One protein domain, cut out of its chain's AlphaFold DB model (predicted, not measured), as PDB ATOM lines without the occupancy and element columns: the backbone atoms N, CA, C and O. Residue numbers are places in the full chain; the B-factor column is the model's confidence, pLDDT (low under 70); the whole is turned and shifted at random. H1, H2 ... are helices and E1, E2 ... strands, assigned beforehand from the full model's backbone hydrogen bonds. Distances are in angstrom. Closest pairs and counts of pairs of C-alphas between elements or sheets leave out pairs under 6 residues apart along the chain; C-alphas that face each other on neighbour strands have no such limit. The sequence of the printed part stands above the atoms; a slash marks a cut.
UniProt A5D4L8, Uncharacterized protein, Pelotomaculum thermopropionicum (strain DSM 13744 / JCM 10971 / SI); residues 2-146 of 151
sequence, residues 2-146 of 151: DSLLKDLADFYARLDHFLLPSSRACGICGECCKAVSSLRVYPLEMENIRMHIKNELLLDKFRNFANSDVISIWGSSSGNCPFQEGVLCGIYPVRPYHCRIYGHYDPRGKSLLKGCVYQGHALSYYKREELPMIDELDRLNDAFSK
ATOM      1  N   ASP A   2      -3.009 -62.241  -6.469       86.69
ATOM      2  CA  ASP A   2      -1.844 -61.669  -7.168       86.69
ATOM      3  C   ASP A   2      -1.600 -62.217  -8.582       86.69
ATOM      4  O   ASP A   2      -1.310 -61.445  -9.491       86.69
ATOM      5  N   SER A   3      -1.793 -63.526  -8.798       92.06
ATOM      6  CA  SER A   3      -1.670 -64.126 -10.138       92.06
ATOM      7  C   SER A   3      -2.639 -63.505 -11.148       92.06
ATOM      8  O   SER A   3      -2.223 -63.188 -12.250       92.06
ATOM      9  N   LEU A   4      -3.901 -63.265 -10.770       93.94
ATOM     10  CA  LEU A   4      -4.888 -62.679 -11.686       93.94
ATOM     11  C   LEU A   4      -4.615 -61.207 -11.978       93.94
ATOM     12  O   LEU A   4      -4.877 -60.743 -13.083       93.94
ATOM     13  N   LEU A   5      -4.098 -60.462 -11.000       94.19
ATOM     14  CA  LEU A   5      -3.696 -59.073 -11.221       94.19
ATOM     15  C   LEU A   5      -2.500 -58.998 -12.171       94.19
ATOM     16  O   LEU A   5      -2.462 -58.131 -13.043       94.19
ATOM     17  N   LYS A   6      -1.564 -59.947 -12.058       95.19
ATOM     18  CA  LYS A   6      -0.482 -60.109 -13.029       95.19
ATOM     19  C   LYS A   6      -1.025 -60.467 -14.415       95.19
ATOM     20  O   LYS A   6      -0.633 -59.828 -15.385       95.19
ATOM     21  N   ASP A   7      -1.954 -61.415 -14.507       96.88
ATOM     22  CA  ASP A   7      -2.561 -61.809 -15.785       96.88
ATOM     23  C   ASP A   7      -3.310 -60.638 -16.445       96.88
ATOM     24  O   ASP A   7      -3.207 -60.443 -17.656       96.88
ATOM     25  N   LEU A   8      -4.006 -59.808 -15.655       97.06
ATOM     26  CA  LEU A   8      -4.644 -58.578 -16.128       97.06
ATOM     27  C   LEU A   8      -3.617 -57.550 -16.627       97.06
ATOM     28  O   LEU A   8      -3.832 -56.914 -17.658       97.06
ATOM     29  N   ALA A   9      -2.504 -57.370 -15.913       95.12
ATOM     30  CA  ALA A   9      -1.434 -56.472 -16.341       95.12
ATOM     31  C   ALA A   9      -0.798 -56.946 -17.660       95.12
ATOM     32  O   ALA A   9      -0.621 -56.143 -18.579       95.12
ATOM     33  N   ASP A  10      -0.535 -58.249 -17.784       96.38
ATOM     34  CA  ASP A  10      -0.007 -58.872 -19.000       96.38
ATOM     35  C   ASP A  10      -1.009 -58.739 -20.167       96.38
ATOM     36  O   ASP A  10      -0.620 -58.423 -21.295       96.38
ATOM     37  N   PHE A  11      -2.308 -58.913 -19.900       97.56
ATOM     38  CA  PHE A  11      -3.386 -58.648 -20.856       97.56
ATOM     39  C   PHE A  11      -3.377 -57.194 -21.336       97.56
ATOM     40  O   PHE A  11      -3.405 -56.943 -22.542       97.56
ATOM     41  N   TYR A  12      -3.277 -56.224 -20.424       96.31
ATOM     42  CA  TYR A  12      -3.273 -54.812 -20.798       96.31
ATOM     43  C   TYR A  12      -2.019 -54.366 -21.533       96.31
ATOM     44  O   TYR A  12      -2.124 -53.525 -22.424       96.31
ATOM     45  N   ALA A  13      -0.861 -54.951 -21.234       93.81
ATOM     46  CA  ALA A  13       0.343 -54.725 -22.021       93.81
ATOM     47  C   ALA A  13       0.164 -55.219 -23.468       93.81
ATOM     48  O   ALA A  13       0.522 -54.511 -24.411       93.81
ATOM     49  N   ARG A  14      -0.447 -56.400 -23.658       95.56
ATOM     50  CA  ARG A  14      -0.778 -56.919 -24.997       95.56
ATOM     51  C   ARG A  14      -1.794 -56.042 -25.719       95.56
ATOM     52  O   ARG A  14      -1.594 -55.752 -26.894       95.56
ATOM     53  N   LEU A  15      -2.846 -55.604 -25.029       94.88
ATOM     54  CA  LEU A  15      -3.856 -54.722 -25.611       94.88
ATOM     55  C   LEU A  15      -3.241 -53.385 -26.036       94.88
ATOM     56  O   LEU A  15      -3.434 -52.965 -27.170       94.88
ATOM     57  N   ASP A  16      -2.454 -52.739 -25.176       91.75
ATOM     58  CA  ASP A  16      -1.788 -51.477 -25.511       91.75
ATOM     59  C   ASP A  16      -0.830 -51.646 -26.708       91.75
ATOM     60  O   ASP A  16      -0.768 -50.772 -27.571       91.75
ATOM     61  N   HIS A  17      -0.135 -52.787 -26.808       91.44
ATOM     62  CA  HIS A  17       0.695 -53.117 -27.969       91.44
ATOM     63  C   HIS A  17      -0.128 -53.336 -29.245       91.44
ATOM     64  O   HIS A  17       0.233 -52.824 -30.298       91.44
ATOM     65  N   PHE A  18      -1.255 -54.045 -29.159       91.62
ATOM     66  CA  PHE A  18      -2.175 -54.234 -30.283       91.62
ATOM     67  C   PHE A  18      -2.750 -52.901 -30.791       91.62
ATOM     68  O   PHE A  18      -3.003 -52.734 -31.981       91.62
ATOM     69  N   LEU A  19      -2.930 -51.933 -29.892       88.88
ATOM     70  CA  LEU A  19      -3.433 -50.602 -30.214       88.88
ATOM     71  C   LEU A  19      -2.339 -49.649 -30.778       88.88
ATOM     72  O   LEU A  19      -2.676 -48.566 -31.268       88.88
ATOM     73  N   LEU A  20      -1.050 -50.032 -30.775       80.12
ATOM     74  CA  LEU A  20       0.099 -49.269 -31.313       80.12
ATOM     75  C   LEU A  20       0.427 -49.617 -32.793       80.12
ATOM     76  O   LEU A  20       0.502 -50.796 -33.122       80.12
ATOM     77  N   PRO A  21       0.804 -48.657 -33.676       60.09
ATOM     78  CA  PRO A  21       0.430 -47.258 -33.763       60.09
ATOM     79  C   PRO A  21      -0.483 -47.007 -34.974       60.09
ATOM     80  O   PRO A  21      -0.095 -47.030 -36.143       60.09
ATOM     81  N   SER A  22      -1.668 -46.521 -34.658       59.56
ATOM     82  CA  SER A  22      -2.102 -45.290 -35.301       59.56
ATOM     83  C   SER A  22      -1.104 -44.199 -34.838       59.56
ATOM     84  O   SER A  22      -0.882 -44.096 -33.636       59.56
ATOM     85  N   SER A  23      -0.456 -43.432 -35.722       66.75
ATOM     86  CA  SER A  23       0.612 -42.436 -35.441       66.75
ATOM     87  C   SER A  23       0.187 -41.213 -34.590       66.75
ATOM     88  O   SER A  23       0.648 -40.092 -34.795       66.75
ATOM     89  N   ARG A  24      -0.734 -41.406 -33.644       81.38
ATOM     90  CA  ARG A  24      -1.508 -40.381 -32.941       81.38
ATOM     91  C   ARG A  24      -1.113 -40.329 -31.471       81.38
ATOM     92  O   ARG A  24      -1.093 -41.348 -30.789       81.38
ATOM     93  N   ALA A  25      -0.850 -39.126 -30.973       81.75
ATOM     94  CA  ALA A  25      -0.424 -38.894 -29.597       81.75
ATOM     95  C   ALA A  25      -1.619 -38.881 -28.620       81.75
ATOM     96  O   ALA A  25      -2.114 -37.823 -28.236       81.75
ATOM     97  N   CYS A  26      -2.112 -40.060 -28.228       85.38
ATOM     98  CA  CYS A  26      -3.070 -40.199 -27.125       85.38
ATOM     99  C   CYS A  26      -2.383 -40.053 -25.757       85.38
ATOM    100  O   CYS A  26      -1.181 -40.270 -25.634       85.38
ATOM    101  N   GLY A  27      -3.148 -39.711 -24.715       84.00
ATOM    102  CA  GLY A  27      -2.653 -39.633 -23.333       84.00
ATOM    103  C   GLY A  27      -2.081 -38.275 -22.910       84.00
ATOM    104  O   GLY A  27      -1.660 -38.140 -21.769       84.00
ATOM    105  N   ILE A  28      -2.112 -37.266 -23.788       86.94
ATOM    106  CA  ILE A  28      -1.518 -35.940 -23.525       86.94
ATOM    107  C   ILE A  28      -2.531 -34.830 -23.196       86.94
ATOM    108  O   ILE A  28      -2.125 -33.770 -22.733       86.94
ATOM    109  N   CYS A  29      -3.830 -35.031 -23.455       88.31
ATOM    110  CA  CYS A  29      -4.851 -33.983 -23.276       88.31
ATOM    111  C   CYS A  29      -5.853 -34.243 -22.140       88.31
ATOM    112  O   CYS A  29      -6.425 -33.296 -21.610       88.31
ATOM    113  N   GLY A  30      -6.109 -35.518 -21.815       88.00
ATOM    114  CA  GLY A  30      -7.086 -35.946 -20.804       88.00
ATOM    115  C   GLY A  30      -8.529 -35.476 -21.021       88.00
ATOM    116  O   GLY A  30      -9.335 -35.561 -20.100       88.00
ATOM    117  N   GLU A  31      -8.897 -35.026 -22.225       89.06
ATOM    118  CA  GLU A  31     -10.263 -34.566 -22.533       89.06
ATOM    119  C   GLU A  31     -11.317 -35.663 -22.323       89.06
ATOM    120  O   GLU A  31     -12.431 -35.386 -21.883       89.06
ATOM    121  N   CYS A  32     -10.950 -36.929 -22.545       86.38
ATOM    122  CA  CYS A  32     -11.824 -38.057 -22.236       86.38
ATOM    123  C   CYS A  32     -12.129 -38.172 -20.736       86.38
ATOM    124  O   CYS A  32     -13.244 -38.538 -20.392       86.38
ATOM    125  N   CYS A  33     -11.194 -37.821 -19.848       87.69
ATOM    126  CA  CYS A  33     -11.412 -37.828 -18.399       87.69
ATOM    127  C   CYS A  33     -12.286 -36.654 -17.929       87.69
ATOM    128  O   CYS A  33     -13.026 -36.805 -16.956       87.69
ATOM    129  N   LYS A  34     -12.257 -35.525 -18.650       86.12
ATOM    130  CA  LYS A  34     -13.103 -34.357 -18.370       86.12
ATOM    131  C   LYS A  34     -14.540 -34.566 -18.826       86.12
ATOM    132  O   LYS A  34     -15.464 -34.136 -18.162       86.12
ATOM    133  N   ALA A  35     -14.741 -35.204 -19.975       79.38
ATOM    134  CA  ALA A  35     -16.075 -35.338 -20.560       79.38
ATOM    135  C   ALA A  35     -16.817 -36.613 -20.127       79.38
ATOM    136  O   ALA A  35     -18.011 -36.745 -20.391       79.38
ATOM    137  N   VAL A  36     -16.127 -37.568 -19.497       75.50
ATOM    138  CA  VAL A  36     -16.735 -38.831 -19.074       75.50
ATOM    139  C   VAL A  36     -17.634 -38.642 -17.855       75.50
ATOM    140  O   VAL A  36     -17.216 -38.105 -16.830       75.50
ATOM    141  N   SER A  37     -18.875 -39.108 -17.963       64.75
ATOM    142  CA  SER A  37     -19.875 -39.120 -16.891       64.75
ATOM    143  C   SER A  37     -20.162 -40.514 -16.325       64.75
ATOM    144  O   SER A  37     -20.599 -40.606 -15.185       64.75
ATOM    145  N   SER A  38     -19.874 -41.595 -17.057       66.81
ATOM    146  CA  SER A  38     -19.871 -42.961 -16.517       66.81
ATOM    147  C   SER A  38     -19.061 -43.935 -17.379       66.81
ATOM    148  O   SER A  38     -18.987 -43.812 -18.605       66.81
ATOM    149  N   LEU A  39     -18.467 -44.938 -16.723       78.25
ATOM    150  CA  LEU A  39     -17.667 -46.002 -17.336       78.25
ATOM    151  C   LEU A  39     -18.111 -47.373 -16.835       78.25
ATOM    152  O   LEU A  39     -18.393 -47.553 -15.648       78.25
ATOM    153  N   ARG A  40     -18.063 -48.368 -17.724       84.12
ATOM    154  CA  ARG A  40     -18.073 -49.767 -17.304       84.12
ATOM    155  C   ARG A  40     -16.661 -50.162 -16.889       84.12
ATOM    156  O   ARG A  40     -15.744 -50.149 -17.713       84.12
ATOM    157  N   VAL A  41     -16.519 -50.509 -15.618       89.50
ATOM    158  CA  VAL A  41     -15.279 -50.997 -15.013       89.50
ATOM    159  C   VAL A  41     -15.595 -52.343 -14.389       89.50
ATOM    160  O   VAL A  41     -16.562 -52.466 -13.641       89.50
ATOM    161  N   TYR A  42     -14.827 -53.363 -14.735       90.69
ATOM    162  CA  TYR A  42     -15.039 -54.705 -14.227       90.69
ATOM    163  C   TYR A  42     -14.437 -54.876 -12.820       90.69
ATOM    164  O   TYR A  42     -13.472 -54.186 -12.476       90.69
ATOM    165  N   PRO A  43     -14.947 -55.815 -11.999       91.31
ATOM    166  CA  PRO A  43     -14.459 -56.018 -10.633       91.31
ATOM    167  C   PRO A  43     -12.946 -56.263 -10.529       91.31
ATOM    168  O   PRO A  43     -12.295 -55.665  -9.674       91.31
ATOM    169  N   LEU A  44     -12.367 -57.066 -11.432       94.31
ATOM    170  CA  LEU A  44     -10.922 -57.322 -11.452       94.31
ATOM    171  C   LEU A  44     -10.117 -56.044 -11.740       94.31
ATOM    172  O   LEU A  44      -9.039 -55.838 -11.185       94.31
ATOM    173  N   GLU A  45     -10.646 -55.152 -12.578       95.00
ATOM    174  CA  GLU A  45     -10.017 -53.860 -12.858       95.00
ATOM    175  C   GLU A  45     -10.101 -52.917 -11.661       95.00
ATOM    176  O   GLU A  45      -9.137 -52.213 -11.369       95.00
ATOM    177  N   MET A  46     -11.237 -52.912 -10.957       92.75
ATOM    178  CA  MET A  46     -11.410 -52.117  -9.743       92.75
ATOM    179  C   MET A  46     -10.403 -52.537  -8.668       92.75
ATOM    180  O   MET A  46      -9.796 -51.684  -8.022       92.75
ATOM    181  N   GLU A  47     -10.168 -53.843  -8.529       93.06
ATOM    182  CA  GLU A  47      -9.147 -54.380  -7.630       93.06
ATOM    183  C   GLU A  47      -7.731 -53.959  -8.058       93.06
ATOM    184  O   GLU A  47      -6.930 -53.525  -7.230       93.06
ATOM    185  N   ASN A  48      -7.432 -53.990  -9.358       94.62
ATOM    186  CA  ASN A  48      -6.152 -53.513  -9.879       94.62
ATOM    187  C   ASN A  48      -5.920 -52.015  -9.595       94.62
ATOM    188  O   ASN A  48      -4.830 -51.611  -9.190       94.62
ATOM    189  N   ILE A  49      -6.956 -51.184  -9.749       93.94
ATOM    190  CA  ILE A  49      -6.904 -49.751  -9.426       93.94
ATOM    191  C   ILE A  49      -6.689 -49.535  -7.922       93.94
ATOM    192  O   ILE A  49      -5.850 -48.715  -7.537       93.94
ATOM    193  N   ARG A  50      -7.400 -50.284  -7.068       93.00
ATOM    194  CA  ARG A  50      -7.251 -50.230  -5.604       93.00
ATOM    195  C   ARG A  50      -5.803 -50.470  -5.182       93.00
ATOM    196  O   ARG A  50      -5.253 -49.692  -4.401       93.00
ATOM    197  N   MET A  51      -5.173 -51.502  -5.748       91.56
ATOM    198  CA  MET A  51      -3.779 -51.855  -5.465       91.56
ATOM    199  C   MET A  51      -2.782 -50.769  -5.894       91.56
ATOM    200  O   MET A  51      -1.727 -50.630  -5.270       91.56
ATOM    201  N   HIS A  52      -3.119 -49.981  -6.920       91.31
ATOM    202  CA  HIS A  52      -2.282 -48.895  -7.428       91.31
ATOM    203  C   HIS A  52      -2.381 -47.614  -6.586       91.31
ATOM    204  O   HIS A  52      -1.361 -47.053  -6.199       91.31
ATOM    205  N   ILE A  53      -3.601 -47.153  -6.294       87.31
ATOM    206  CA  ILE A  53      -3.839 -45.819  -5.721       87.31
ATOM    207  C   ILE A  53      -3.754 -45.794  -4.190       87.31
ATOM    208  O   ILE A  53      -3.390 -44.764  -3.623       87.31
ATOM    209  N   LYS A  54      -4.077 -46.902  -3.504       82.06
ATOM    210  CA  LYS A  54      -4.056 -47.011  -2.027       82.06
ATOM    211  C   LYS A  54      -4.763 -45.847  -1.297       82.06
ATOM    212  O   LYS A  54      -4.391 -45.483  -0.183       82.06
ATOM    213  N   ASN A  55      -5.785 -45.262  -1.925       88.00
ATOM    214  CA  ASN A  55      -6.625 -44.192  -1.387       88.00
ATOM    215  C   ASN A  55      -8.091 -44.618  -1.510       88.00
ATOM    216  O   ASN A  55      -8.708 -44.463  -2.565       88.00
ATOM    217  N   GLU A  56      -8.629 -45.171  -0.424       87.06
ATOM    218  CA  GLU A  56      -9.983 -45.737  -0.388       87.06
ATOM    219  C   GLU A  56     -11.068 -44.679  -0.636       87.06
ATOM    220  O   GLU A  56     -12.017 -44.937  -1.365       87.06
ATOM    221  N   LEU A  57     -10.893 -43.440  -0.150       85.62
ATOM    222  CA  LEU A  57     -11.855 -42.359  -0.403       85.62
ATOM    223  C   LEU A  57     -11.971 -42.037  -1.899       85.62
ATOM    224  O   LEU A  57     -13.061 -41.788  -2.417       85.62
ATOM    225  N   LEU A  58     -10.834 -42.001  -2.598       85.88
ATOM    226  CA  LEU A  58     -10.808 -41.758  -4.038       85.88
ATOM    227  C   LEU A  58     -11.383 -42.947  -4.813       85.88
ATOM    228  O   LEU A  58     -12.116 -42.755  -5.783       85.88
ATOM    229  N   LEU A  59     -11.094 -44.165  -4.352       87.62
ATOM    230  CA  LEU A  59     -11.639 -45.388  -4.922       87.62
ATOM    231  C   LEU A  59     -13.161 -45.461  -4.775       87.62
ATOM    232  O   LEU A  59     -13.830 -45.814  -5.738       87.62
ATOM    233  N   ASP A  60     -13.721 -45.080  -3.629       85.31
ATOM    234  CA  ASP A  60     -15.170 -45.058  -3.410       85.31
ATOM    235  C   ASP A  60     -15.860 -44.029  -4.311       85.31
ATOM    236  O   ASP A  60     -16.878 -44.329  -4.940       85.31
ATOM    237  N   LYS A  61     -15.267 -42.836  -4.469       85.31
ATOM    238  CA  LYS A  61     -15.734 -41.852  -5.462       85.31
ATOM    239  C   LYS A  61     -15.731 -42.447  -6.866       85.31
ATOM    240  O   LYS A  61     -16.700 -42.276  -7.603       85.31
ATOM    241  N   PHE A  62     -14.666 -43.158  -7.233       87.06
ATOM    242  CA  PHE A  62     -14.581 -43.819  -8.528       87.06
ATOM    243  C   PHE A  62     -15.556 -44.989  -8.672       87.06
ATOM    244  O   PHE A  62     -16.105 -45.180  -9.748       87.06
ATOM    245  N   ARG A  63     -15.836 -45.740  -7.608       84.56
ATOM    246  CA  ARG A  63     -16.813 -46.833  -7.619       84.56
ATOM    247  C   ARG A  63     -18.237 -46.325  -7.823       84.56
ATOM    248  O   ARG A  63     -18.989 -46.990  -8.522       84.56
ATOM    249  N   ASN A  64     -18.568 -45.166  -7.252       80.12
ATOM    250  CA  ASN A  64     -19.850 -44.484  -7.459       80.12
ATOM    251  C   ASN A  64     -19.966 -43.863  -8.859       80.12
ATOM    252  O   ASN A  64     -21.064 -43.693  -9.378       80.12
ATOM    253  N   PHE A  65     -18.829 -43.501  -9.454       79.00
ATOM    254  CA  PHE A  65     -18.734 -43.017 -10.829       79.00
ATOM    255  C   PHE A  65     -18.820 -44.157 -11.864       79.00
ATOM    256  O   PHE A  65     -19.414 -44.019 -12.935       79.00
ATOM    257  N   ALA A  66     -18.189 -45.287 -11.551       75.50
ATOM    258  CA  ALA A  66     -18.252 -46.526 -12.306       75.50
ATOM    259  C   ALA A  66     -19.572 -47.268 -12.023       75.50
ATOM    260  O   ALA A  66     -20.278 -46.962 -11.072       75.50
ATOM    261  N   ASN A  67     -19.895 -48.286 -12.823       61.25
ATOM    262  CA  ASN A  67     -21.062 -49.168 -12.619       61.25
ATOM    263  C   ASN A  67     -22.439 -48.565 -12.945       61.25
ATOM    264  O   ASN A  67     -23.454 -49.027 -12.429       61.25
ATOM    265  N   SER A  68     -22.507 -47.586 -13.847       55.84
ATOM    266  CA  SER A  68     -23.769 -47.302 -14.540       55.84
ATOM    267  C   SER A  68     -23.973 -48.311 -15.677       55.84
ATOM    268  O   SER A  68     -23.058 -48.527 -16.475       55.84
ATOM    269  N   ASP A  69     -25.181 -48.877 -15.796       45.91
ATOM    270  CA  ASP A  69     -25.597 -49.677 -16.965       45.91
ATOM    271  C   ASP A  69     -25.591 -48.851 -18.267       45.91
ATOM    272  O   ASP A  69     -25.554 -49.391 -19.373       45.91
ATOM    273  N   VAL A  70     -25.582 -47.519 -18.143       48.31
ATOM    274  CA  VAL A  70     -25.419 -46.578 -19.247       48.31
ATOM    275  C   VAL A  70     -23.980 -46.078 -19.231       48.31
ATOM    276  O   VAL A  70     -23.602 -45.308 -18.354       48.31
ATOM    277  N   ILE A  71     -23.166 -46.471 -20.214       49.41
ATOM    278  CA  ILE A  71     -21.841 -45.870 -20.423       49.41
ATOM    279  C   ILE A  71     -22.037 -44.510 -21.096       49.41
ATOM    280  O   ILE A  71     -22.374 -44.420 -22.278       49.41
ATOM    281  N   SER A  72     -21.803 -43.445 -20.340       52.72
ATOM    282  CA  SER A  72     -21.800 -42.072 -20.814       52.72
ATOM    283  C   SER A  72     -20.385 -41.523 -20.693       52.72
ATOM    284  O   SER A  72     -20.036 -40.802 -19.775       52.72
ATOM    285  N   ILE A  73     -19.531 -41.849 -21.654       49.31
ATOM    286  CA  ILE A  73     -18.247 -41.145 -21.841       49.31
ATOM    287  C   ILE A  73     -18.433 -39.827 -22.610       49.31
ATOM    288  O   ILE A  73     -17.485 -39.230 -23.114       49.31
ATOM    289  N   TRP A  74     -19.693 -39.414 -22.740       53.34
ATOM    290  CA  TRP A  74     -20.181 -38.390 -23.639       53.34
ATOM    291  C   TRP A  74     -20.469 -37.156 -22.807       53.34
ATOM    292  O   TRP A  74     -21.274 -37.235 -21.883       53.34
ATOM    293  N   GLY A  75     -19.806 -36.051 -23.152       38.69
ATOM    294  CA  GLY A  75     -19.834 -34.777 -22.441       38.69
ATOM    295  C   GLY A  75     -21.236 -34.267 -22.125       38.69
ATOM    296  O   GLY A  75     -21.766 -33.400 -22.814       38.69
ATOM    297  N   SER A  76     -21.802 -34.752 -21.025       39.97
ATOM    298  CA  SER A  76     -22.653 -33.929 -20.191       39.97
ATOM    299  C   SER A  76     -21.754 -32.841 -19.610       39.97
ATOM    300  O   SER A  76     -20.592 -33.084 -19.281       39.97
ATOM    301  N   SER A  77     -22.269 -31.623 -19.482       42.94
ATOM    302  CA  SER A  77     -21.583 -30.456 -18.907       42.94
ATOM    303  C   SER A  77     -21.191 -30.616 -17.419       42.94
ATOM    304  O   SER A  77     -20.950 -29.628 -16.734       42.94
ATOM    305  N   SER A  78     -21.157 -31.852 -16.914       52.09
ATOM    306  CA  SER A  78     -20.957 -32.253 -15.523       52.09
ATOM    307  C   SER A  78     -20.131 -33.541 -15.350       52.09
ATOM    308  O   SER A  78     -19.979 -33.993 -14.216       52.09
ATOM    309  N   GLY A  79     -19.617 -34.157 -16.424       58.16
ATOM    310  CA  GLY A  79     -18.670 -35.274 -16.305       58.16
ATOM    311  C   GLY A  79     -17.368 -34.819 -15.636       58.16
ATOM    312  O   GLY A  79     -16.941 -33.692 -15.853       58.16
ATOM    313  N   ASN A  80     -16.787 -35.651 -14.769       78.19
ATOM    314  CA  ASN A  80     -15.457 -35.462 -14.182       78.19
ATOM    315  C   ASN A  80     -14.994 -36.798 -13.598       78.19
ATOM    316  O   ASN A  80     -15.465 -37.211 -12.535       78.19
ATOM    317  N   CYS A  81     -14.069 -37.475 -14.279       87.94
ATOM    318  CA  CYS A  81     -13.454 -38.681 -13.740       87.94
ATOM    319  C   CYS A  81     -12.794 -38.365 -12.384       87.94
ATOM    320  O   CYS A  81     -11.953 -37.467 -12.324       87.94
ATOM    321  N   PRO A  82     -13.088 -39.115 -11.306       89.38
ATOM    322  CA  PRO A  82     -12.436 -38.917 -10.010       89.38
ATOM    323  C   PRO A  82     -10.905 -39.007 -10.054       89.38
ATOM    324  O   PRO A  82     -10.243 -38.381  -9.238       89.38
ATOM    325  N   PHE A  83     -10.337 -39.731 -11.023       91.31
ATOM    326  CA  PHE A  83      -8.889 -39.830 -11.232       91.31
ATOM    327  C   PHE A  83      -8.314 -38.769 -12.186       91.31
ATOM    328  O   PHE A  83      -7.226 -38.954 -12.728       91.31
ATOM    329  N   GLN A  84      -9.038 -37.683 -12.457       89.88
ATOM    330  CA  GLN A  84      -8.490 -36.520 -13.155       89.88
ATOM    331  C   GLN A  84      -7.475 -35.808 -12.240       89.88
ATOM    332  O   GLN A  84      -7.843 -35.264 -11.201       89.88
ATOM    333  N   GLU A  85      -6.211 -35.759 -12.655       88.69
ATOM    334  CA  GLU A  85      -5.135 -35.028 -11.978       88.69
ATOM    335  C   GLU A  85      -4.661 -33.876 -12.871       88.69
ATOM    336  O   GLU A  85      -3.956 -34.058 -13.869       88.69
ATOM    337  N   GLY A  86      -5.114 -32.661 -12.552       88.19
ATOM    338  CA  GLY A  86      -4.947 -31.510 -13.436       88.19
ATOM    339  C   GLY A  86      -5.613 -31.766 -14.791       88.19
ATOM    340  O   GLY A  86      -6.832 -31.923 -14.881       88.19
ATOM    341  N   VAL A  87      -4.820 -31.820 -15.864       88.12
ATOM    342  CA  VAL A  87      -5.320 -32.112 -17.220       88.12
ATOM    343  C   VAL A  87      -5.171 -33.577 -17.627       88.12
ATOM    344  O   VAL A  87      -5.663 -33.937 -18.687       88.12
ATOM    345  N   LEU A  88      -4.517 -34.420 -16.824       91.44
ATOM    346  CA  LEU A  88      -4.181 -35.797 -17.190       91.44
ATOM    347  C   LEU A  88      -4.894 -36.823 -16.299       91.44
ATOM    348  O   LEU A  88      -5.553 -36.491 -15.318       91.44
ATOM    349  N   CYS A  89      -4.786 -38.093 -16.680       91.19
ATOM    350  CA  CYS A  89      -5.333 -39.211 -15.920       91.19
ATOM    351  C   CYS A  89      -4.313 -39.696 -14.880       91.19
ATOM    352  O   CYS A  89      -3.255 -40.197 -15.259       91.19
ATOM    353  N   GLY A  90      -4.659 -39.622 -13.594       91.94
ATOM    354  CA  GLY A  90      -3.823 -40.094 -12.482       91.94
ATOM    355  C   GLY A  90      -3.637 -41.614 -12.440       91.94
ATOM    356  O   GLY A  90      -2.646 -42.107 -11.918       91.94
ATOM    357  N   ILE A  91      -4.544 -42.379 -13.060       93.19
ATOM    358  CA  ILE A  91      -4.457 -43.848 -13.146       93.19
ATOM    359  C   ILE A  91      -4.103 -44.354 -14.545       93.19
ATOM    360  O   ILE A  91      -4.421 -45.494 -14.879       93.19
ATOM    361  N   TYR A  92      -3.474 -43.535 -15.398       91.31
ATOM    362  CA  TYR A  92      -3.239 -43.903 -16.800       91.31
ATOM    363  C   TYR A  92      -2.616 -45.305 -16.993       91.31
ATOM    364  O   TYR A  92      -3.120 -46.042 -17.844       91.31
ATOM    365  N   PRO A  93      -1.608 -45.751 -16.213       91.25
ATOM    366  CA  PRO A  93      -1.024 -47.090 -16.368       91.25
ATOM    367  C   PRO A  93      -2.001 -48.239 -16.083       91.25
ATOM    368  O   PRO A  93      -1.946 -49.278 -16.740       91.25
ATOM    369  N   VAL A  94      -2.929 -48.041 -15.145       94.31
ATOM    370  CA  VAL A  94      -3.919 -49.042 -14.703       94.31
ATOM    371  C   VAL A  94      -5.336 -48.713 -15.178       94.31
ATOM    372  O   VAL A  94      -6.313 -49.229 -14.639       94.31
ATOM    373  N   ARG A  95      -5.457 -47.863 -16.206       93.56
ATOM    374  CA  ARG A  95      -6.745 -47.426 -16.750       93.56
ATOM    375  C   ARG A  95      -7.587 -48.628 -17.221       93.56
ATOM    376  O   ARG A  95      -7.013 -49.572 -17.781       93.56
ATOM    377  N   PRO A  96      -8.920 -48.591 -17.043       94.31
ATOM    378  CA  PRO A  96      -9.800 -49.671 -17.474       94.31
ATOM    379  C   PRO A  96      -9.789 -49.931 -18.984       94.31
ATOM    380  O   PRO A  96      -9.435 -49.054 -19.773       94.31
ATOM    381  N   TYR A  97     -10.282 -51.097 -19.397       95.06
ATOM    382  CA  TYR A  97     -10.417 -51.542 -20.780       95.06
ATOM    383  C   TYR A  97     -11.104 -50.497 -21.661       95.06
ATOM    384  O   TYR A  97     -10.548 -50.087 -22.679       95.06
ATOM    385  N   HIS A  98     -12.263 -49.985 -21.233       90.44
ATOM    386  CA  HIS A  98     -13.007 -48.971 -21.986       90.44
ATOM    387  C   HIS A  98     -12.204 -47.677 -22.182       90.44
ATOM    388  O   HIS A  98     -12.313 -47.047 -23.230       90.44
ATOM    389  N   CYS A  99     -11.344 -47.306 -21.226       91.00
ATOM    390  CA  CYS A  99     -10.445 -46.161 -21.372       91.00
ATOM    391  C   CYS A  99      -9.290 -46.434 -22.347       91.00
ATOM    392  O   CYS A  99      -8.754 -45.489 -22.918       91.00
ATOM    393  N   ARG A 100      -8.882 -47.698 -22.529       92.62
ATOM    394  CA  ARG A 100      -7.815 -48.092 -23.467       92.62
ATOM    395  C   ARG A 100      -8.305 -48.104 -24.904       92.62
ATOM    396  O   ARG A 100      -7.628 -47.574 -25.774       92.62
ATOM    397  N   ILE A 101      -9.484 -48.675 -25.139       91.88
ATOM    398  CA  ILE A 101     -10.055 -48.768 -26.488       91.88
ATOM    399  C   ILE A 101     -10.687 -47.455 -26.958       91.88
ATOM    400  O   ILE A 101     -10.904 -47.282 -28.158       91.88
ATOM    401  N   TYR A 102     -10.975 -46.524 -26.041       89.19
ATOM    402  CA  TYR A 102     -11.489 -45.207 -26.400       89.19
ATOM    403  C   TYR A 102     -10.554 -44.496 -27.383       89.19
ATOM    404  O   TYR A 102      -9.334 -44.488 -27.221       89.19
ATOM    405  N   GLY A 103     -11.135 -43.884 -28.412       88.69
ATOM    406  CA  GLY A 103     -10.385 -43.297 -29.520       88.69
ATOM    407  C   GLY A 103     -10.075 -44.324 -30.604       88.69
ATOM    408  O   GLY A 103     -10.331 -44.059 -31.767       88.69
ATOM    409  N   HIS A 104      -9.612 -45.522 -30.254       90.94
ATOM    410  CA  HIS A 104      -9.345 -46.568 -31.247       90.94
ATOM    411  C   HIS A 104     -10.627 -47.174 -31.830       90.94
ATOM    412  O   HIS A 104     -10.671 -47.488 -33.017       90.94
ATOM    413  N   TYR A 105     -11.665 -47.299 -31.002       91.00
ATOM    414  CA  TYR A 105     -12.965 -47.847 -31.370       91.00
ATOM    415  C   TYR A 105     -14.070 -46.828 -31.075       91.00
ATOM    416  O   TYR A 105     -14.085 -46.206 -30.010       91.00
ATOM    417  N   ASP A 106     -14.998 -46.658 -32.018       87.69
ATOM    418  CA  ASP A 106     -16.122 -45.724 -31.918       87.69
ATOM    419  C   ASP A 106     -17.457 -46.464 -32.118       87.69
ATOM    420  O   ASP A 106     -17.728 -46.968 -33.213       87.69
ATOM    421  N   PRO A 107     -18.330 -46.541 -31.099       85.81
ATOM    422  CA  PRO A 107     -19.622 -47.193 -31.253       85.81
ATOM    423  C   PRO A 107     -20.451 -46.454 -32.306       85.81
ATOM    424  O   PRO A 107     -20.876 -45.316 -32.104       85.81
ATOM    425  N   ARG A 108     -20.727 -47.122 -33.430       84.94
ATOM    426  CA  ARG A 108     -21.471 -46.577 -34.582       84.94
ATOM    427  C   ARG A 108     -20.830 -45.331 -35.232       84.94
ATOM    428  O   ARG A 108     -21.518 -44.630 -35.975       84.94
ATOM    429  N   GLY A 109     -19.549 -45.052 -34.965       77.06
ATOM    430  CA  GLY A 109     -18.751 -44.046 -35.684       77.06
ATOM    431  C   GLY A 109     -19.152 -42.577 -35.486       77.06
ATOM    432  O   GLY A 109     -18.948 -41.767 -36.391       77.06
ATOM    433  N   LYS A 110     -19.798 -42.226 -34.369       71.44
ATOM    434  CA  LYS A 110     -20.315 -40.862 -34.121       71.44
ATOM    435  C   LYS A 110     -20.087 -40.364 -32.700       71.44
ATOM    436  O   LYS A 110     -20.729 -39.396 -32.293       71.44
ATOM    437  N   SER A 111     -19.227 -41.023 -31.937       74.88
ATOM    438  CA  SER A 111     -19.233 -40.843 -30.491       74.88
ATOM    439  C   SER A 111     -17.958 -40.176 -29.964       74.88
ATOM    440  O   SER A 111     -17.963 -39.629 -28.866       74.88
ATOM    441  N   LEU A 112     -16.869 -40.112 -30.735       83.56
ATOM    442  CA  LEU A 112     -15.650 -39.435 -30.275       83.56
ATOM    443  C   LEU A 112     -15.844 -37.934 -29.991       83.56
ATOM    444  O   LEU A 112     -16.553 -37.225 -30.707       83.56
ATOM    445  N   LEU A 113     -15.151 -37.438 -28.958       84.50
ATOM    446  CA  LEU A 113     -15.135 -36.016 -28.618       84.50
ATOM    447  C   LEU A 113     -14.538 -35.202 -29.766       84.50
ATOM    448  O   LEU A 113     -13.564 -35.615 -30.402       84.50
ATOM    449  N   LYS A 114     -15.083 -34.001 -29.981       83.50
ATOM    450  CA  LYS A 114     -14.536 -33.057 -30.953       83.50
ATOM    451  C   LYS A 114     -13.075 -32.757 -30.608       83.50
ATOM    452  O   LYS A 114     -12.781 -32.318 -29.502       83.50
ATOM    453  N   GLY A 115     -12.177 -32.974 -31.569       83.38
ATOM    454  CA  GLY A 115     -10.738 -32.766 -31.377       83.38
ATOM    455  C   GLY A 115      -9.993 -33.977 -30.808       83.38
ATOM    456  O   GLY A 115      -8.787 -33.895 -30.587       83.38
ATOM    457  N   CYS A 116     -10.666 -35.117 -30.608       87.94
ATOM    458  CA  CYS A 116      -9.980 -36.381 -30.362       87.94
ATOM    459  C   CYS A 116      -9.062 -36.701 -31.548       87.94
ATOM    460  O   CYS A 116      -9.498 -36.692 -32.698       87.94
ATOM    461  N   VAL A 117      -7.800 -37.043 -31.276       89.31
ATOM    462  CA  VAL A 117      -6.805 -37.338 -32.323       89.31
ATOM    463  C   VAL A 117      -7.219 -38.496 -33.239       89.31
ATOM    464  O   VAL A 117      -6.768 -38.568 -34.379       89.31
ATOM    465  N   TYR A 118      -8.102 -39.380 -32.767       88.75
ATOM    466  CA  TYR A 118      -8.624 -40.520 -33.522       88.75
ATOM    467  C   TYR A 118      -9.901 -40.232 -34.317       88.75
ATOM    468  O   TYR A 118     -10.435 -41.130 -34.970       88.75
ATOM    469  N   GLN A 119     -10.418 -39.006 -34.279       87.31
ATOM    470  CA  GLN A 119     -11.600 -38.645 -35.050       87.31
ATOM    471  C   GLN A 119     -11.351 -38.899 -36.550       87.31
ATOM    472  O   GLN A 119     -10.346 -38.460 -37.101       87.31
ATOM    473  N   GLY A 120     -12.245 -39.656 -37.196       86.06
ATOM    474  CA  GLY A 120     -12.085 -40.094 -38.594       86.06
ATOM    475  C   GLY A 120     -11.139 -41.286 -38.804       86.06
ATOM    476  O   GLY A 120     -10.904 -41.683 -39.942       86.06
ATOM    477  N   HIS A 121     -10.602 -41.863 -37.728       88.38
ATOM    478  CA  HIS A 121      -9.639 -42.970 -37.775       88.38
ATOM    479  C   HIS A 121      -9.987 -44.141 -36.855       88.38
ATOM    480  O   HIS A 121      -9.354 -45.191 -36.945       88.38
ATOM    481  N   ALA A 122     -10.965 -43.958 -35.972       89.88
ATOM    482  CA  ALA A 122     -11.488 -45.015 -35.128       89.88
ATOM    483  C   ALA A 122     -12.202 -46.094 -35.948       89.88
ATOM    484  O   ALA A 122     -12.910 -45.797 -36.916       89.88
ATOM    485  N   LEU A 123     -12.067 -47.344 -35.516       91.56
ATOM    486  CA  LEU A 123     -12.849 -48.454 -36.041       91.56
ATOM    487  C   LEU A 123     -14.267 -48.376 -35.484       91.56
ATOM    488  O   LEU A 123     -14.479 -48.351 -34.271       91.56
ATOM    489  N   SER A 124     -15.250 -48.322 -36.379       92.00
ATOM    490  CA  SER A 124     -16.651 -48.362 -35.965       92.00
ATOM    491  C   SER A 124     -17.042 -49.777 -35.558       92.00
ATOM    492  O   SER A 124     -16.697 -50.723 -36.259       92.00
ATOM    493  N   TYR A 125     -17.791 -49.911 -34.467       90.62
ATOM    494  CA  TYR A 125     -18.353 -51.193 -34.034       90.62
ATOM    495  C   TYR A 125     -19.832 -51.054 -33.661       90.62
ATOM    496  O   TYR A 125     -20.298 -49.967 -33.299       90.62
ATOM    497  N   TYR A 126     -20.575 -52.156 -33.752       90.50
ATOM    498  CA  TYR A 126     -22.013 -52.218 -33.464       90.50
ATOM    499  C   TYR A 126     -22.335 -53.179 -32.324       90.50
ATOM    500  O   TYR A 126     -23.317 -52.983 -31.607       90.50
ATOM    501  N   LYS A 127     -21.506 -54.205 -32.157       91.31
ATOM    502  CA  LYS A 127     -21.628 -55.260 -31.166       91.31
ATOM    503  C   LYS A 127     -20.376 -55.310 -30.302       91.31
ATOM    504  O   LYS A 127     -19.279 -54.973 -30.740       91.31
ATOM    505  N   ARG A 128     -20.541 -55.727 -29.050       89.00
ATOM    506  CA  ARG A 128     -19.448 -55.771 -28.072       89.00
ATOM    507  C   ARG A 128     -18.368 -56.775 -28.472       89.00
ATOM    508  O   ARG A 128     -17.200 -56.540 -28.200       89.00
ATOM    509  N   GLU A 129     -18.759 -57.854 -29.134       93.31
ATOM    510  CA  GLU A 129     -17.888 -58.950 -29.564       93.31
ATOM    511  C   GLU A 129     -16.890 -58.508 -30.650       93.31
ATOM    512  O   GLU A 129     -15.905 -59.189 -30.904       93.31
ATOM    513  N   GLU A 130     -17.115 -57.346 -31.273       94.12
ATOM    514  CA  GLU A 130     -16.184 -56.735 -32.230       94.12
ATOM    515  C   GLU A 130     -15.015 -56.010 -31.538       94.12
ATOM    516  O   GLU A 130     -14.064 -55.585 -32.199       94.12
ATOM    517  N   LEU A 131     -15.078 -55.831 -30.214       94.25
ATOM    518  CA  LEU A 131     -14.039 -55.156 -29.447       94.25
ATOM    519  C   LEU A 131     -12.810 -56.061 -29.250       94.25
ATOM    520  O   LEU A 131     -12.929 -57.276 -29.077       94.25
ATOM    521  N   PRO A 132     -11.598 -55.482 -29.241       95.31
ATOM    522  CA  PRO A 132     -10.369 -56.258 -29.265       95.31
ATOM    523  C   PRO A 132     -10.185 -57.048 -27.972       95.31
ATOM    524  O   PRO A 132     -10.208 -56.484 -26.878       95.31
ATOM    525  N   MET A 133      -9.941 -58.351 -28.104       96.44
ATOM    526  CA  MET A 133      -9.607 -59.242 -26.986       96.44
ATOM    527  C   MET A 133     -10.681 -59.296 -25.878       96.44
ATOM    528  O   MET A 133     -10.381 -59.626 -24.730       96.44
ATOM    529  N   ILE A 134     -11.939 -58.977 -26.200       95.25
ATOM    530  CA  ILE A 134     -13.013 -58.863 -25.206       95.25
ATOM    531  C   ILE A 134     -13.337 -60.198 -24.512       95.25
ATOM    532  O   ILE A 134     -13.515 -60.226 -23.295       95.25
ATOM    533  N   ASP A 135     -13.287 -61.314 -25.244       96.31
ATOM    534  CA  ASP A 135     -13.509 -62.663 -24.700       96.31
ATOM    535  C   ASP A 135     -12.426 -63.090 -23.697       96.31
ATOM    536  O   ASP A 135     -12.628 -63.950 -22.840       96.31
ATOM    537  N   GLU A 136     -11.217 -62.543 -23.823       96.94
ATOM    538  CA  GLU A 136     -10.138 -62.786 -22.869       96.94
ATOM    539  C   GLU A 136     -10.358 -61.995 -21.577       96.94
ATOM    540  O   GLU A 136     -10.226 -62.560 -20.489       96.94
ATOM    541  N   LEU A 137     -10.792 -60.733 -21.689       96.50
ATOM    542  CA  LEU A 137     -11.194 -59.934 -20.532       96.50
ATOM    543  C   LEU A 137     -12.354 -60.591 -19.770       96.50
ATOM    544  O   LEU A 137     -12.340 -60.608 -18.538       96.50
ATOM    545  N   ASP A 138     -13.334 -61.157 -20.477       95.00
ATOM    546  CA  ASP A 138     -14.452 -61.874 -19.851       95.00
ATOM    547  C   ASP A 138     -13.973 -63.087 -19.055       95.00
ATOM    548  O   ASP A 138     -14.305 -63.223 -17.879       95.00
ATOM    549  N   ARG A 139     -13.086 -63.906 -19.632       96.50
ATOM    550  CA  ARG A 139     -12.502 -65.061 -18.932       96.50
ATOM    551  C   ARG A 139     -11.733 -64.667 -17.670       96.50
ATOM    552  O   ARG A 139     -11.845 -65.358 -16.655       96.50
ATOM    553  N   LEU A 140     -10.974 -63.570 -17.709       96.69
ATOM    554  CA  LEU A 140     -10.260 -63.055 -16.534       96.69
ATOM    555  C   LEU A 140     -11.231 -62.612 -15.431       96.69
ATOM    556  O   LEU A 140     -11.029 -62.931 -14.256       96.69
ATOM    557  N   ASN A 141     -12.312 -61.925 -15.799       93.94
ATOM    558  CA  ASN A 141     -13.327 -61.475 -14.846       93.94
ATOM    559  C   ASN A 141     -14.166 -62.619 -14.268       93.94
ATOM    560  O   ASN A 141     -14.488 -62.600 -13.076       93.94
ATOM    561  N   ASP A 142     -14.467 -63.644 -15.061       94.62
ATOM    562  CA  ASP A 142     -15.125 -64.859 -14.585       94.62
ATOM    563  C   ASP A 142     -14.245 -65.613 -13.584       94.62
ATOM    564  O   ASP A 142     -14.724 -66.075 -12.543       94.62
ATOM    565  N   ALA A 143     -12.942 -65.724 -13.867       94.81
ATOM    566  CA  ALA A 143     -11.979 -66.334 -12.956       94.81
ATOM    567  C   ALA A 143     -11.878 -65.555 -11.635       94.81
ATOM    568  O   ALA A 143     -11.870 -66.163 -10.562       94.81
ATOM    569  N   PHE A 144     -11.865 -64.221 -11.704       94.12
ATOM    570  CA  PHE A 144     -11.893 -63.362 -10.523       94.12
ATOM    571  C   PHE A 144     -13.164 -63.577  -9.698       94.12
ATOM    572  O   PHE A 144     -13.080 -63.874  -8.509       94.12
ATOM    573  N   SER A 145     -14.335 -63.534 -10.337       90.81
ATOM    574  CA  SER A 145     -15.629 -63.700  -9.663       90.81
ATOM    575  C   SER A 145     -15.733 -65.044  -8.932       90.81
ATOM    576  O   SER A 145     -16.225 -65.108  -7.808       90.81
ATOM    577  N   LYS A 146     -15.210 -66.127  -9.523       91.88
ATOM    578  CA  LYS A 146     -15.157 -67.456  -8.884       91.88
ATOM    579  C   LYS A 146     -14.259 -67.497  -7.646       91.88
ATOM    580  O   LYS A 146     -14.541 -68.259  -6.726       91.88
TER     581      LYS A 146
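What this domain is: This is residues 2 to 146 of the 151 residues of an uncharacterized protein of Pelotomaculum thermopropionicum (strain DSM 13744 / JCM 10971 / SI) (UniProt A5D4L8). Two long helices, H1 and H6, lie side by side and run opposite ways along one side of the domain; H3 crosses the end of this pair where H1 begins and H6 ends, and H4 folds back on H3 as a helical hairpin. The rest is largely long loops round the short H5, which sits near the middle, with H2 on the side away from H1 and H6 and a tiny sheet, E1 and E2, at the end away from H3. The 145 printed residues, 67 of them, under half, in named elements, run in the order H1, H2, H3, H4, H5, E1, E2, H6; the sheet is parallel and the class is mostly helix. The whole is compact and rounded, with a radius of gyration of the C-alphas of 14.7 A and spans of 39 by 31 by 28 A.

Where its parts are: H1, residues 2 to 18, begins at C-alpha 2 (-1.844, -61.669, -7.168) and is 24.3 A long. H2 is residues 31 to 35, 6.2 A. H3, residues 43 to 53, is 15.5 A long, and H4, residues 56 to 65, 13.9 A. H5, residues 97 to 101, begins at C-alpha 97 (-10.417, -51.542, -20.780) and is 6.4 A long. E1 is residues 105 to 107, 6.7 A, and E2 is residues 123 to 125, 6.5 A. H6, residues 134 to 146, is 18.6 A long and ends at C-alpha 146 (-15.157, -67.456, -8.884).

How they stand to each other: H3 is the hub, touching three helices. Its closest C-alphas to H6 are those of Leu 44 and Asn 141, 5.9 A, about perpendicular at 84 degrees; H6 touches it with residues 140 to 145 alone. H1 touches H3 with residues 5 to 8 alone, about perpendicular at 87 degrees, closest at the C-alphas of Leu 5 and Asn 48, 6.2 A. H3 and H4 touch as a hairpin, at a steep tilt of 38 degrees, opposite ways, with the C-alphas of Arg 50 and Leu 59 closest at 6.6 A. H1, with residues 4 to 11 alone, touches H6 at a shallow tilt of 9 degrees, opposite ways; the closest C-alphas are those of Leu 4 and Phe 144, 7.1 A. H5 is close to H1 but not clearly touching, with the C-alphas of Asp 16 and Arg 100 closest at 7.2 A. H2 touches no helix and is apart from E1 and E2. E1 and E2 are parallel neighbours at 36 degrees, with N 106 and O 123 at 2.9 A and N 125 and O 106 at 3.2 A, within hydrogen-bond range. In H1 to H6 every O i to N i+4 pair is within hydrogen-bond range.

The domain as a whole: The C-alphas farthest apart are those of Gly 115 and Lys 146, 41.6 A. The printed part has no cut. The links H1 to H2, H4 to H5 and E1 to E2 are long, with 12, 31 and 15 residues; within the second, residues 84 to 85 pair antiparallel with residues 88 to 89. The mean pLDDT of the printed part is 85.0, and residues 21 to 23, 37 to 38 and 67 to 79 are under 70.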